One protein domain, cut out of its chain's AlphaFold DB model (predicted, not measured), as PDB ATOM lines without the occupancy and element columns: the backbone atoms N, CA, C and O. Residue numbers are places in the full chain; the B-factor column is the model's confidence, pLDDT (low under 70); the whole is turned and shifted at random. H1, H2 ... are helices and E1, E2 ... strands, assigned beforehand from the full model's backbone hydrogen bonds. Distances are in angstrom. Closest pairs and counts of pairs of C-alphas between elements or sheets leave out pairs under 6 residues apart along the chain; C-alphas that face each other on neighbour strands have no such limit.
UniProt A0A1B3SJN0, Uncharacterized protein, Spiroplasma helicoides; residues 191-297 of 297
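This is residues 191 to 297 of the 297 residues of an uncharacterized protein of Spiroplasma helicoides (UniProt A0A1B3SJN0). A long helical hairpin with unequal arms makes the rod: H2 runs along most of its length, and the shorter H3 folds back beside the later part of H2. Beside H2 also lie the short helix H1 and a small hairpin of two strands, E1 and E2, and a long link, residues 214 to 233, leads from E2 to the beginning of H2. The printed part has 107 residues, with three named helices and two named strands in the order H1 E1 E2 H2 H3; the sheet has the order E1 - E2 and is antiparallel. The class is mostly helix, and the whole is loose, with a radius of gyration of the C-alphas of 17.0 A and spans of 60 by 23 by 20 A.

H1 covers residues 192 to 195, from C-alpha 192 at (11.297, 101.301, -47.681). E1 is residues 202 to 204 and E2 is residues 211 to 213. H2 is residues 234 to 267, 49.3 A from first to last C-alpha, beginning with C-alpha 234 at (13.361, 62.912, -53.360). H3 is residues 274 to 294, 30.1 A long, and ends with C-alpha 294 at (1.831, 88.078, -48.944).

H2 touches H3 with its residues 254 to 265 alone; the closest C-alphas are those of Phe 265 and Ala 280, 5.9 A apart. The two form a helical hairpin, running opposite ways at a shallow tilt of 28 degrees. H1 and H2 only just touch, with 3 pairs of C-alphas within 8 A; the closest C-alphas are those of Phe 192 and Thr 259, 7.1 A apart. E1 and E2 form an antiparallel hairpin, their directions at 144 degrees; N 203 and O 212 are within hydrogen-bond range at 3.0 A, as are N 212 and O 203 at 2.8 A. Residues 212 to 213 of E2 also pair with residues 218 to 219, antiparallel. E1 and H2 are near each other, with 6 pairs of C-alphas within 10 A. H3 is apart from H1, E1 and E2, and H1 is apart from E2. In H2 every O i to N i+4 pair is within hydrogen-bond range, in H3 16 of 17, and H1 is too short for such a pair but has one O i to N i+3 pair within range.

The C-alphas of Asn 233 and Lys 271, the two farthest apart, are 60.7 A from each other. The printed part has no cut and ends at residue 297, the chain's last. The link from E2 to H2 is long, with 20 residues; the other links are short. The mean pLDDT of the printed part is 87.5, and residues 191, 193 and 194 are under 70.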
ATOM      1  N   GLN A 191       9.784 102.936 -44.117       69.62
ATOM      2  CA  GLN A 191      11.246 102.757 -44.112       69.62
ATOM      3  C   GLN A 191      11.758 102.004 -45.354       69.62
ATOM      4  O   GLN A 191      12.779 101.324 -45.307       69.62
ATOM      5  N   PHE A 192      11.056 102.116 -46.483       71.56
ATOM      6  CA  PHE A 192      11.297 101.301 -47.681       71.56
ATOM      7  C   PHE A 192      12.746 101.330 -48.221       71.56
ATOM      8  O   PHE A 192      13.201 100.319 -48.753       71.56
ATOM      9  N   ASP A 193      13.485 102.442 -48.073       69.00
ATOM     10  CA  ASP A 193      14.885 102.552 -48.523       69.00
ATOM     11  C   ASP A 193      15.786 101.519 -47.821       69.00
ATOM     12  O   ASP A 193      16.637 100.897 -48.454       69.00
ATOM     13  N   SER A 194      15.540 101.264 -46.532       69.25
ATOM     14  CA  SER A 194      16.251 100.268 -45.717       69.25
ATOM     15  C   SER A 194      15.805  98.827 -45.990       69.25
ATOM     16  O   SER A 194      16.387  97.885 -45.458       69.25
ATOM     17  N   VAL A 195      14.758  98.650 -46.800       77.69
ATOM     18  CA  VAL A 195      14.086  97.367 -47.031       77.69
ATOM     19  C   VAL A 195      14.105  96.989 -48.521       77.69
ATOM     20  O   VAL A 195      13.477  96.026 -48.954       77.69
ATOM     21  N   LYS A 196      14.879  97.700 -49.351       78.12
ATOM     22  CA  LYS A 196      15.027  97.392 -50.784       78.12
ATOM     23  C   LYS A 196      15.485  95.949 -51.035       78.12
ATOM     24  O   LYS A 196      15.003  95.309 -51.966       78.12
ATOM     25  N   HIS A 197      16.343  95.438 -50.158       81.69
ATOM     26  CA  HIS A 197      16.936  94.104 -50.221       81.69
ATOM     27  C   HIS A 197      16.210  93.076 -49.331       81.69
ATOM     28  O   HIS A 197      16.767  92.035 -49.011       81.69
ATOM     29  N   LEU A 198      14.945  93.332 -48.957       85.62
ATOM     30  CA  LEU A 198      14.155  92.501 -48.029       85.62
ATOM     31  C   LEU A 198      14.230  90.996 -48.303       85.62
ATOM     32  O   LEU A 198      14.305  90.199 -47.377       85.62
ATOM     33  N   PHE A 199      14.163  90.610 -49.574       88.25
ATOM     34  CA  PHE A 199      14.099  89.210 -49.978       88.25
ATOM     35  C   PHE A 199      15.467  88.523 -50.114       88.25
ATOM     36  O   PHE A 199      15.494  87.332 -50.425       88.25
ATOM     37  N   GLU A 200      16.585  89.230 -49.915       83.94
ATOM     38  CA  GLU A 200      17.925  88.620 -49.965       83.94
ATOM     39  C   GLU A 200      18.159  87.684 -48.773       83.94
ATOM     40  O   GLU A 200      18.708  86.600 -48.949       83.94
ATOM     41  N   ASP A 201      17.623  88.037 -47.602       81.75
ATOM     42  CA  ASP A 201      17.727  87.244 -46.369       81.75
ATOM     43  C   ASP A 201      16.543  86.278 -46.159       81.75
ATOM     44  O   ASP A 201      16.404  85.667 -45.095       81.75
ATOM     45  N   ALA A 202      15.639  86.158 -47.137       87.56
ATOM     46  CA  ALA A 202      14.436  85.344 -46.994       87.56
ATOM     47  C   ALA A 202      14.780  83.848 -47.008       87.56
ATOM     48  O   ALA A 202      15.353  83.337 -47.971       87.56
ATOM     49  N   LYS A 203      14.367  83.126 -45.964       89.88
ATOM     50  CA  LYS A 203      14.560  81.676 -45.842       89.88
ATOM     51  C   LYS A 203      13.219  80.971 -45.725       89.88
ATOM     52  O   LYS A 203      12.311  81.457 -45.054       89.88
ATOM     53  N   PHE A 204      13.092  79.808 -46.352       89.25
ATOM     54  CA  PHE A 204      11.938  78.944 -46.120       89.25
ATOM     55  C   PHE A 204      11.977  78.395 -44.696       89.25
ATOM     56  O   PHE A 204      13.032  77.984 -44.215       89.25
ATOM     57  N   ASP A 205      10.823  78.383 -44.032       87.75
ATOM     58  CA  ASP A 205      10.684  77.638 -42.789       87.75
ATOM     59  C   ASP A 205      10.747  76.124 -43.045       87.75
ATOM     60  O   ASP A 205      10.655  75.654 -44.185       87.75
ATOM     61  N   LEU A 206      10.859  75.356 -41.964       80.62
ATOM     62  CA  LEU A 206      10.753  73.906 -41.969       80.62
ATOM     63  C   LEU A 206       9.498  73.475 -42.749       80.62
ATOM     64  O   LEU A 206       8.408  74.032 -42.576       80.62
ATOM     65  N   HIS A 207       9.680  72.516 -43.657       83.94
ATOM     66  CA  HIS A 207       8.652  72.033 -44.585       83.94
ATOM     67  C   HIS A 207       8.075  73.081 -45.558       83.94
ATOM     68  O   HIS A 207       7.014  72.859 -46.137       83.94
ATOM     69  N   SER A 208       8.745  74.220 -45.768       84.44
ATOM     70  CA  SER A 208       8.317  75.274 -46.706       84.44
ATOM     71  C   SER A 208       6.909  75.825 -46.438       84.44
ATOM     72  O   SER A 208       6.230  76.274 -47.357       84.44
ATOM     73  N   THR A 209       6.460  75.815 -45.178       82.31
ATOM     74  CA  THR A 209       5.119  76.314 -44.818       82.31
ATOM     75  C   THR A 209       4.970  77.814 -45.074       82.31
ATOM     76  O   THR A 209       3.915  78.271 -45.501       82.31
ATOM     77  N   HIS A 210       6.026  78.588 -44.839       90.06
ATOM     78  CA  HIS A 210       6.089  80.025 -45.090       90.06
ATOM     79  C   HIS A 210       7.545  80.472 -45.266       90.06
ATOM     80  O   HIS A 210       8.480  79.706 -45.025       90.06
ATOM     81  N   LEU A 211       7.741  81.725 -45.672       91.69
ATOM     82  CA  LEU A 211       9.035  82.398 -45.657       91.69
ATOM     83  C   LEU A 211       9.220  83.175 -44.358       91.69
ATOM     84  O   LEU A 211       8.320  83.894 -43.914       91.69
ATOM     85  N   LYS A 212      10.418  83.064 -43.794       91.56
ATOM     86  CA  LYS A 212      10.911  83.825 -42.651       91.56
ATOM     87  C   LYS A 212      11.910  84.869 -43.129       91.56
ATOM     88  O   LYS A 212      12.829  84.569 -43.888       91.56
ATOM     89  N   PHE A 213      11.733  86.087 -42.639       89.19
ATOM     90  CA  PHE A 213      12.628  87.216 -42.860       89.19
ATOM     91  C   PHE A 213      13.258  87.567 -41.510       89.19
ATOM     92  O   PHE A 213      12.745  88.421 -40.783       89.19
ATOM     93  N   GLU A 214      14.320  86.846 -41.141       82.69
ATOM     94  CA  GLU A 214      14.925  86.894 -39.797       82.69
ATOM     95  C   GLU A 214      15.347  88.317 -39.409       82.69
ATOM     96  O   GLU A 214      14.975  88.790 -38.336       82.69
ATOM     97  N   SER A 215      16.008  89.034 -40.323       81.44
ATOM     98  CA  SER A 215      16.506  90.404 -40.131       81.44
ATOM     99  C   SER A 215      15.407  91.428 -39.805       81.44
ATOM    100  O   SER A 215      15.693  92.476 -39.231       81.44
ATOM    101  N   TYR A 216      14.148  91.134 -40.148       78.62
ATOM    102  CA  TYR A 216      13.018  92.063 -40.017       78.62
ATOM    103  C   TYR A 216      11.871  91.515 -39.155       78.62
ATOM    104  O   TYR A 216      10.845  92.178 -39.024       78.62
ATOM    105  N   ASN A 217      12.022  90.310 -38.587       82.94
ATOM    106  CA  ASN A 217      10.969  89.577 -37.872       82.94
ATOM    107  C   ASN A 217       9.630  89.524 -38.645       82.94
ATOM    108  O   ASN A 217       8.551  89.650 -38.065       82.94
ATOM    109  N   LEU A 218       9.700  89.353 -39.969       85.81
ATOM    110  CA  LEU A 218       8.526  89.227 -40.836       85.81
ATOM    111  C   LEU A 218       8.317  87.781 -41.271       85.81
ATOM    112  O   LEU A 218       9.256  86.983 -41.356       85.81
ATOM    113  N   ARG A 219       7.061  87.450 -41.577       90.31
ATOM    114  CA  ARG A 219       6.667  86.138 -42.093       90.31
ATOM    115  C   ARG A 219       5.682  86.288 -43.242       90.31
ATOM    116  O   ARG A 219       4.807  87.157 -43.202       90.31
ATOM    117  N   SER A 220       5.817  85.439 -44.256       92.00
ATOM    118  CA  SER A 220       4.774  85.301 -45.274       92.00
ATOM    119  C   SER A 220       3.584  84.509 -44.723       92.00
ATOM    120  O   SER A 220       3.700  83.806 -43.720       92.00
ATOM    121  N   ARG A 221       2.440  84.563 -45.407       91.00
ATOM    122  CA  ARG A 221       1.302  83.686 -45.103       91.00
ATOM    123  C   ARG A 221       1.607  82.224 -45.451       91.00
ATOM    124  O   ARG A 221       2.379  81.941 -46.368       91.00
ATOM    125  N   ASN A 222       0.930  81.310 -44.756       85.69
ATOM    126  CA  ASN A 222       1.195  79.865 -44.803       85.69
ATOM    127  C   ASN A 222       0.671  79.142 -46.062       85.69
ATOM    128  O   ASN A 222       0.915  77.957 -46.241       85.69
ATOM    129  N   ASN A 223      -0.111  79.813 -46.911       83.94
ATOM    130  CA  ASN A 223      -0.816  79.202 -48.047       83.94
ATOM    131  C   ASN A 223      -0.326  79.714 -49.411       83.94
ATOM    132  O   ASN A 223      -1.079  79.724 -50.387       83.94
ATOM    133  N   ILE A 224       0.907  80.217 -49.455       88.62
ATOM    134  CA  ILE A 224       1.535  80.756 -50.669       88.62
ATOM    135  C   ILE A 224       2.408  79.692 -51.336       88.62
ATOM    136  O   ILE A 224       2.413  79.582 -52.560       88.62
ATOM    137  N   PHE A 225       3.109  78.899 -50.531       91.06
ATOM    138  CA  PHE A 225       4.085  77.913 -50.978       91.06
ATOM    139  C   PHE A 225       3.540  76.492 -50.857       91.06
ATOM    140  O   PHE A 225       2.622  76.217 -50.081       91.06
ATOM    141  N   LEU A 226       4.117  75.586 -51.639       88.50
ATOM    142  CA  LEU A 226       3.872  74.159 -51.532       88.50
ATOM    143  C   LEU A 226       4.607  73.595 -50.316       88.50
ATOM    144  O   LEU A 226       5.812  73.796 -50.158       88.50
ATOM    145  N   ILE A 227       3.874  72.864 -49.479       88.12
ATOM    146  CA  ILE A 227       4.424  72.228 -48.282       88.12
ATOM    147  C   ILE A 227       5.272  71.028 -48.698       88.12
ATOM    148  O   ILE A 227       4.810  70.138 -49.414       88.12
ATOM    149  N   ASN A 228       6.500  70.987 -48.195       84.81
ATOM    150  CA  ASN A 228       7.419  69.879 -48.375       84.81
ATOM    151  C   ASN A 228       7.378  68.946 -47.152       84.81
ATOM    152  O   ASN A 228       7.925  69.266 -46.101       84.81
ATOM    153  N   SER A 229       6.713  67.800 -47.283       85.19
ATOM    154  CA  SER A 229       6.599  66.770 -46.241       85.19
ATOM    155  C   SER A 229       7.624  65.647 -46.425       85.19
ATOM    156  O   SER A 229       8.007  65.317 -47.548       85.19
ATOM    157  N   ASP A 230       7.999  64.992 -45.324       84.94
ATOM    158  CA  ASP A 230       8.859  63.803 -45.340       84.94
ATOM    159  C   ASP A 230       8.248  62.616 -46.097       84.94
ATOM    160  O   ASP A 230       8.988  61.734 -46.526       84.94
ATOM    161  N   HIS A 231       6.928  62.616 -46.318       85.44
ATOM    162  CA  HIS A 231       6.229  61.590 -47.095       85.44
ATOM    163  C   HIS A 231       6.516  61.638 -48.603       85.44
ATOM    164  O   HIS A 231       6.275  60.647 -49.289       85.44
ATOM    165  N   TYR A 232       7.017  62.756 -49.135       85.75
ATOM    166  CA  TYR A 232       7.358  62.852 -50.555       85.75
ATOM    167  C   TYR A 232       8.693  62.171 -50.860       85.75
ATOM    168  O   TYR A 232       9.637  62.226 -50.069       85.75
ATOM    169  N   ASN A 233       8.804  61.565 -52.042       90.56
ATOM    170  CA  ASN A 233      10.083  61.042 -52.514       90.56
ATOM    171  C   ASN A 233      11.040  62.186 -52.914       90.56
ATOM    172  O   ASN A 233      10.622  63.321 -53.134       90.56
ATOM    173  N   GLU A 234      12.338  61.899 -53.039       90.06
ATOM    174  CA  GLU A 234      13.361  62.912 -53.360       90.06
ATOM    175  C   GLU A 234      13.098  63.675 -54.671       90.06
ATOM    176  O   GLU A 234      13.436  64.854 -54.787       90.06
ATOM    177  N   ASN A 235      12.471  63.033 -55.660       90.50
ATOM    178  CA  ASN A 235      12.126  63.692 -56.919       90.50
ATOM    179  C   ASN A 235      10.981  64.693 -56.724       90.50
ATOM    180  O   ASN A 235      11.092  65.839 -57.158       90.50
ATOM    181  N   ASP A 236       9.924  64.301 -56.018       89.94
ATOM    182  CA  ASP A 236       8.789  65.155 -55.676       89.94
ATOM    183  C   ASP A 236       9.243  66.331 -54.795       89.94
ATOM    184  O   ASP A 236       8.856  67.472 -55.051       89.94
ATOM    185  N   LYS A 237      10.148  66.097 -53.831       90.56
ATOM    186  CA  LYS A 237      10.762  67.161 -53.014       90.56
ATOM    187  C   LYS A 237      11.509  68.186 -53.872       90.56
ATOM    188  O   LYS A 237      11.357  69.388 -53.651       90.56
ATOM    189  N   LYS A 238      12.279  67.739 -54.873       90.50
ATOM    190  CA  LYS A 238      12.971  68.631 -55.826       90.50
ATOM    191  C   LYS A 238      11.993  69.424 -56.690       90.50
ATOM    192  O   LYS A 238      12.201  70.617 -56.900       90.50
ATOM    193  N   ILE A 239      10.917  68.790 -57.159       90.25
ATOM    194  CA  ILE A 239       9.869  69.464 -57.937       90.25
ATOM    195  C   ILE A 239       9.201  70.547 -57.080       90.25
ATOM    196  O   ILE A 239       9.124  71.697 -57.511       90.25
ATOM    197  N   ILE A 240       8.795  70.224 -55.848       91.06
ATOM    198  CA  ILE A 240       8.200  71.174 -54.893       91.06
ATOM    199  C   ILE A 240       9.144  72.353 -54.633       91.06
ATOM    200  O   ILE A 240       8.716  73.506 -54.713       91.06
ATOM    201  N   ALA A 241      10.428  72.083 -54.380       91.50
ATOM    202  CA  ALA A 241      11.433  73.122 -54.173       91.50
ATOM    203  C   ALA A 241      11.551  74.051 -55.394       91.50
ATOM    204  O   ALA A 241      11.482  75.267 -55.237       91.50
ATOM    205  N   SER A 242      11.613  73.491 -56.607       91.94
ATOM    206  CA  SER A 242      11.691  74.279 -57.844       91.94
ATOM    207  C   SER A 242      10.461  75.174 -58.057       91.94
ATOM    208  O   SER A 242      10.590  76.332 -58.446       91.94
ATOM    209  N   VAL A 243       9.256  74.684 -57.737       92.44
ATOM    210  CA  VAL A 243       8.024  75.484 -57.813       92.44
ATOM    211  C   VAL A 243       8.054  76.615 -56.785       92.44
ATOM    212  O   VAL A 243       7.734  77.756 -57.117       92.44
ATOM    213  N   ASN A 244       8.466  76.326 -55.550       93.00
ATOM    214  CA  ASN A 244       8.577  77.332 -54.495       93.00
ATOM    215  C   ASN A 244       9.607  78.419 -54.829       93.00
ATOM    216  O   ASN A 244       9.351  79.593 -54.559       93.00
ATOM    217  N   GLU A 245      10.728  78.058 -55.453       92.69
ATOM    218  CA  GLU A 245      11.716  79.014 -55.960       92.69
ATOM    219  C   GLU A 245      11.127  79.913 -57.050       92.69
ATOM    220  O   GLU A 245      11.273  81.130 -56.974       92.69
ATOM    221  N   VAL A 246      10.383  79.355 -58.011       93.06
ATOM    222  CA  VAL A 246       9.701  80.151 -59.047       93.06
ATOM    223  C   VAL A 246       8.711  81.145 -58.428       93.06
ATOM    224  O   VAL A 246       8.671  82.312 -58.830       93.06
ATOM    225  N   ILE A 247       7.935  80.717 -57.426       93.19
ATOM    226  CA  ILE A 247       7.013  81.600 -56.694       93.19
ATOM    227  C   ILE A 247       7.797  82.717 -55.986       93.19
ATOM    228  O   ILE A 247       7.440  83.891 -56.110       93.19
ATOM    229  N   LEU A 248       8.876  82.374 -55.275       93.44
ATOM    230  CA  LEU A 248       9.727  83.330 -54.561       93.44
ATOM    231  C   LEU A 248      10.362  84.357 -55.509       93.44
ATOM    232  O   LEU A 248      10.307  85.555 -55.231       93.44
ATOM    233  N   GLU A 249      10.918  83.922 -56.639       92.81
ATOM    234  CA  GLU A 249      11.532  84.812 -57.633       92.81
ATOM    235  C   GLU A 249      10.520  85.788 -58.242       92.81
ATOM    236  O   GLU A 249      10.821  86.965 -58.465       92.81
ATOM    237  N   ASN A 250       9.274  85.350 -58.431       93.12
ATOM    238  CA  ASN A 250       8.212  86.239 -58.879       93.12
ATOM    239  C   ASN A 250       7.909  87.340 -57.841       93.12
ATOM    240  O   ASN A 250       7.820  88.518 -58.196       93.12
ATOM    241  N   TYR A 251       7.828  87.000 -56.548       93.81
ATOM    242  CA  TYR A 251       7.661  88.000 -55.484       93.81
ATOM    243  C   TYR A 251       8.875  88.927 -55.344       93.81
ATOM    244  O   TYR A 251       8.691  90.136 -55.206       93.81
ATOM    245  N   LYS A 252      10.105  88.413 -55.463       93.06
ATOM    246  CA  LYS A 252      11.332  89.232 -55.495       93.06
ATOM    247  C   LYS A 252      11.278  90.280 -56.601       93.06
ATOM    248  O   LYS A 252      11.520  91.462 -56.355       93.06
ATOM    249  N   LYS A 253      10.900  89.871 -57.814       92.38
ATOM    250  CA  LYS A 253      10.747  90.783 -58.952       92.38
ATOM    251  C   LYS A 253       9.702  91.866 -58.677       92.38
ATOM    252  O   LYS A 253       9.965  93.042 -58.923       92.38
ATOM    253  N   LEU A 254       8.543  91.489 -58.133       93.06
ATOM    254  CA  LEU A 254       7.491  92.441 -57.759       93.06
ATOM    255  C   LEU A 254       7.969  93.427 -56.683       93.06
ATOM    256  O   LEU A 254       7.627  94.606 -56.754       93.06
ATOM    257  N   TRP A 255       8.783  92.978 -55.721       92.50
ATOM    258  CA  TRP A 255       9.360  93.832 -54.678       92.50
ATOM    259  C   TRP A 255      10.321  94.871 -55.259       92.50
ATOM    260  O   TRP A 255      10.219  96.062 -54.961       92.50
ATOM    261  N   ILE A 256      11.205  94.448 -56.163       90.88
ATOM    262  CA  ILE A 256      12.133  95.349 -56.855       90.88
ATOM    263  C   ILE A 256      11.364  96.416 -57.644       90.88
ATOM    264  O   ILE A 256      11.668  97.603 -57.539       90.88
ATOM    265  N   GLU A 257      10.341  96.029 -58.400       91.94
ATOM    266  CA  GLU A 257       9.533  96.986 -59.159       91.94
ATOM    267  C   GLU A 257       8.732  97.935 -58.251       91.94
ATOM    268  O   GLU A 257       8.711  99.146 -58.485       91.94
ATOM    269  N   TYR A 258       8.168  97.425 -57.152       91.12
ATOM    270  CA  TYR A 258       7.536  98.246 -56.121       91.12
ATOM    271  C   TYR A 258       8.492  99.321 -55.578       91.12
ATOM    272  O   TYR A 258       8.138 100.503 -55.562       91.12
ATOM    273  N   THR A 259       9.716  98.947 -55.193       89.62
ATOM    274  CA  THR A 259      10.696  99.894 -54.629       89.62
ATOM    275  C   THR A 259      11.110 100.973 -55.634       89.62
ATOM    276  O   THR A 259      11.227 102.143 -55.260       89.62
ATOM    277  N   LYS A 260      11.249 100.630 -56.925       90.00
ATOM    278  CA  LYS A 260      11.512 101.605 -58.000       90.00
ATOM    279  C   LYS A 260      10.384 102.628 -58.127       90.00
ATOM    280  O   LYS A 260      10.645 103.832 -58.154       90.00
ATOM    281  N   VAL A 261       9.133 102.164 -58.188       91.25
ATOM    282  CA  VAL A 261       7.959 103.048 -58.296       91.25
ATOM    283  C   VAL A 261       7.814 103.919 -57.048       91.25
ATOM    284  O   VAL A 261       7.489 105.101 -57.168       91.25
ATOM    285  N   TYR A 262       8.082 103.371 -55.861       88.81
ATOM    286  CA  TYR A 262       7.983 104.108 -54.601       88.81
ATOM    287  C   TYR A 262       9.048 105.207 -54.490       88.81
ATOM    288  O   TYR A 262       8.726 106.350 -54.164       88.81
ATOM    289  N   SER A 263      10.302 104.896 -54.831       87.81
ATOM    290  CA  SER A 263      11.393 105.877 -54.869       87.81
ATOM    291  C   SER A 263      11.087 107.018 -55.847       87.81
ATOM    292  O   SER A 263      11.208 108.193 -55.495       87.81
ATOM    293  N   LEU A 264      10.577 106.690 -57.041       88.50
ATOM    294  CA  LEU A 264      10.098 107.688 -57.998       88.50
ATOM    295  C   LEU A 264       8.980 108.545 -57.392       88.50
ATOM    296  O   LEU A 264       9.066 109.766 -57.447       88.50
ATOM    297  N   PHE A 265       7.958 107.937 -56.783       88.62
ATOM    298  CA  PHE A 265       6.847 108.666 -56.162       88.62
ATOM    299  C   PHE A 265       7.320 109.682 -55.109       88.62
ATOM    300  O   PHE A 265       6.816 110.802 -55.096       88.62
ATOM    301  N   ARG A 266       8.301 109.319 -54.271       85.00
ATOM    302  CA  ARG A 266       8.865 110.201 -53.233       85.00
ATOM    303  C   ARG A 266       9.659 111.374 -53.812       85.00
ATOM    304  O   ARG A 266       9.622 112.466 -53.254       85.00
ATOM    305  N   ASN A 267      10.370 111.140 -54.911       86.88
ATOM    306  CA  ASN A 267      11.268 112.121 -55.520       86.88
ATOM    307  C   ASN A 267      10.560 113.085 -56.487       86.88
ATOM    308  O   ASN A 267      11.154 114.072 -56.916       86.88
ATOM    309  N   LEU A 268       9.303 112.819 -56.859       87.75
ATOM    310  CA  LEU A 268       8.529 113.709 -57.722       87.75
ATOM    311  C   LEU A 268       8.022 114.941 -56.961       87.75
ATOM    312  O   LEU A 268       7.344 114.824 -55.942       87.75
ATOM    313  N   ASN A 269       8.248 116.129 -57.528       86.12
ATOM    314  CA  ASN A 269       7.655 117.371 -57.035       86.12
ATOM    315  C   ASN A 269       6.147 117.437 -57.381       86.12
ATOM    316  O   ASN A 269       5.798 117.427 -58.570       86.12
ATOM    317  N   PRO A 270       5.238 117.567 -56.390       85.31
ATOM    318  CA  PRO A 270       3.796 117.626 -56.627       85.31
ATOM    319  C   PRO A 270       3.309 118.768 -57.502       85.31
ATOM    320  O   PRO A 270       2.312 118.602 -58.204       85.31
ATOM    321  N   LYS A 271       4.001 119.910 -57.474       84.38
ATOM    322  CA  LYS A 271       3.598 121.088 -58.248       84.38
ATOM    323  C   LYS A 271       3.826 120.903 -59.748       84.38
ATOM    324  O   LYS A 271       3.050 121.413 -60.544       84.38
ATOM    325  N   GLU A 272       4.851 120.142 -60.116       84.31
ATOM    326  CA  GLU A 272       5.287 119.971 -61.507       84.31
ATOM    327  C   GLU A 272       4.753 118.669 -62.117       84.31
ATOM    328  O   GLU A 272       4.362 118.629 -63.276       84.31
ATOM    329  N   ASN A 273       4.664 117.598 -61.322       87.19
ATOM    330  CA  ASN A 273       4.477 116.237 -61.828       87.19
ATOM    331  C   ASN A 273       3.186 115.564 -61.332       87.19
ATOM    332  O   ASN A 273       3.130 114.341 -61.172       87.19
ATOM    333  N   MET A 274       2.121 116.337 -61.097       87.50
ATOM    334  CA  MET A 274       0.862 115.840 -60.519       87.50
ATOM    335  C   MET A 274       0.293 114.615 -61.259       87.50
ATOM    336  O   MET A 274      -0.178 113.667 -60.625       87.50
ATOM    337  N   HIS A 275       0.356 114.588 -62.596       87.62
ATOM    338  CA  HIS A 275      -0.082 113.421 -63.366       87.62
ATOM    339  C   HIS A 275       0.752 112.176 -63.018       87.62
ATOM    340  O   HIS A 275       0.181 111.112 -62.745       87.62
ATOM    341  N   LEU A 276       2.082 112.279 -63.036       88.38
ATOM    342  CA  LEU A 276       2.964 111.144 -62.759       88.38
ATOM    343  C   LEU A 276       2.777 110.641 -61.325       88.38
ATOM    344  O   LEU A 276       2.726 109.433 -61.115       88.38
ATOM    345  N   ILE A 277       2.556 111.542 -60.366       88.12
ATOM    346  CA  ILE A 277       2.256 111.194 -58.971       88.12
ATOM    347  C   ILE A 277       0.953 110.411 -58.857       88.12
ATOM    348  O   ILE A 277       0.922 109.369 -58.206       88.12
ATOM    349  N   ARG A 278      -0.126 110.865 -59.509       87.94
ATOM    350  CA  ARG A 278      -1.402 110.127 -59.519       87.94
ATOM    351  C   ARG A 278      -1.227 108.727 -60.100       87.94
ATOM    352  O   ARG A 278      -1.757 107.761 -59.553       87.94
ATOM    353  N   LYS A 279      -0.450 108.612 -61.181       89.25
ATOM    354  CA  LYS A 279      -0.155 107.331 -61.823       89.25
ATOM    355  C   LYS A 279       0.665 106.415 -60.912       89.25
ATOM    356  O   LYS A 279       0.266 105.275 -60.695       89.25
ATOM    357  N   ALA A 280       1.755 106.917 -60.338       90.06
ATOM    358  CA  ALA A 280       2.588 106.175 -59.398       90.06
ATOM    359  C   ALA A 280       1.776 105.713 -58.182       90.06
ATOM    360  O   ALA A 280       1.805 104.535 -57.844       90.06
ATOM    361  N   ARG A 281       0.942 106.588 -57.603       88.19
ATOM    362  CA  ARG A 281       0.036 106.241 -56.499       88.19
ATOM    363  C   ARG A 281      -0.900 105.090 -56.863       88.19
ATOM    364  O   ARG A 281      -1.069 104.176 -56.065       88.19
ATOM    365  N   SER A 282      -1.479 105.105 -58.065       87.62
ATOM    366  CA  SER A 282      -2.340 104.011 -58.527       87.62
ATOM    367  C   SER A 282      -1.593 102.679 -58.628       87.62
ATOM    368  O   SER A 282      -2.180 101.650 -58.311       87.62
ATOM    369  N   LEU A 283      -0.332 102.679 -59.072       90.94
ATOM    370  CA  LEU A 283       0.484 101.462 -59.146       90.94
ATOM    371  C   LEU A 283       0.868 100.970 -57.745       90.94
ATOM    372  O   LEU A 283       0.749  99.784 -57.459       90.94
ATOM    373  N   LEU A 284       1.256 101.884 -56.850       89.56
ATOM    374  CA  LEU A 284       1.600 101.559 -55.466       89.56
ATOM    375  C   LEU A 284       0.434 100.912 -54.719       89.56
ATOM    376  O   LEU A 284       0.649  99.938 -54.013       89.56
ATOM    377  N   VAL A 285      -0.802 101.377 -54.924       87.31
ATOM    378  CA  VAL A 285      -1.996 100.744 -54.333       87.31
ATOM    379  C   VAL A 285      -2.132  99.275 -54.756       87.31
ATOM    380  O   VAL A 285      -2.485  98.432 -53.935       87.31
ATOM    381  N   VAL A 286      -1.818  98.942 -56.011       89.25
ATOM    382  CA  VAL A 286      -1.858  97.552 -56.493       89.25
ATOM    383  C   VAL A 286      -0.778  96.715 -55.809       89.25
ATOM    384  O   VAL A 286      -1.080  95.633 -55.317       89.25
ATOM    385  N   TYR A 287       0.448  97.234 -55.707       90.62
ATOM    386  CA  TYR A 287       1.525  96.564 -54.977       90.62
ATOM    387  C   TYR A 287       1.205  96.374 -53.492       90.62
ATOM    388  O   TYR A 287       1.461  95.306 -52.951       90.62
ATOM    389  N   LEU A 288       0.585  97.357 -52.836       88.62
ATOM    390  CA  LEU A 288       0.165  97.223 -51.440       88.62
ATOM    391  C   LEU A 288      -0.820  96.069 -51.240       88.62
ATOM    392  O   LEU A 288      -0.711  95.365 -50.243       88.62
ATOM    393  N   ASN A 289      -1.731  95.825 -52.187       88.06
ATOM    394  CA  ASN A 289      -2.607  94.651 -52.122       88.06
ATOM    395  C   ASN A 289      -1.824  93.339 -52.256       88.06
ATOM    396  O   ASN A 289      -2.139  92.382 -51.555       88.06
ATOM    397  N   ILE A 290      -0.786  93.305 -53.100       91.38
ATOM    398  CA  ILE A 290       0.123  92.152 -53.211       91.38
ATOM    399  C   ILE A 290       0.824  91.893 -51.873       91.38
ATOM    400  O   ILE A 290       0.858  90.758 -51.406       91.38
ATOM    401  N   TRP A 291       1.334  92.936 -51.216       89.81
ATOM    402  CA  TRP A 291       2.044  92.791 -49.942       89.81
ATOM    403  C   TRP A 291       1.120  92.483 -48.766       89.81
ATOM    404  O   TRP A 291       1.498  91.701 -47.900       89.81
ATOM    405  N   ASN A 292      -0.101  93.020 -48.765       87.31
ATOM    406  CA  ASN A 292      -1.151  92.652 -47.815       87.31
ATOM    407  C   ASN A 292      -1.514  91.170 -47.895       87.31
ATOM    408  O   ASN A 292      -1.751  90.530 -46.875       87.31
ATOM    409  N   ASP A 293      -1.558  90.633 -49.111       89.69
ATOM    410  CA  ASP A 293      -1.818  89.220 -49.353       89.69
ATOM    411  C   ASP A 293      -0.619  88.326 -48.994       89.69
ATOM    412  O   ASP A 293      -0.804  87.196 -48.542       89.69
ATOM    413  N   PHE A 294       0.603  88.833 -49.171       91.56
ATOM    414  CA  PHE A 294       1.831  88.078 -48.944       91.56
ATOM    415  C   PHE A 294       2.243  88.002 -47.467       91.56
ATOM    416  O   PHE A 294       2.576  86.918 -46.987       91.56
ATOM    417  N   PHE A 295       2.234  89.126 -46.744       89.81
ATOM    418  CA  PHE A 295       2.710  89.216 -45.360       89.81
ATOM    419  C   PHE A 295       1.601  88.982 -44.327       89.81
ATOM    420  O   PHE A 295       0.404  89.120 -44.599       89.81
ATOM    421  N   ILE A 296       2.031  88.625 -43.117       85.06
ATOM    422  CA  ILE A 296       1.222  88.682 -41.898       85.06
ATOM    423  C   ILE A 296       1.587  89.991 -41.184       85.06
ATOM    424  O   ILE A 296       2.756  90.186 -40.848       85.06
ATOM    425  N   PHE A 297       0.601  90.875 -41.005       72.69
ATOM    426  CA  PHE A 297       0.724  92.179 -40.341       72.69
ATOM    427  C   PHE A 297       0.006  92.198 -38.995       72.69
ATOM    428  O   PHE A 297      -1.041  91.516 -38.887       72.69
TER     429      PHE A 297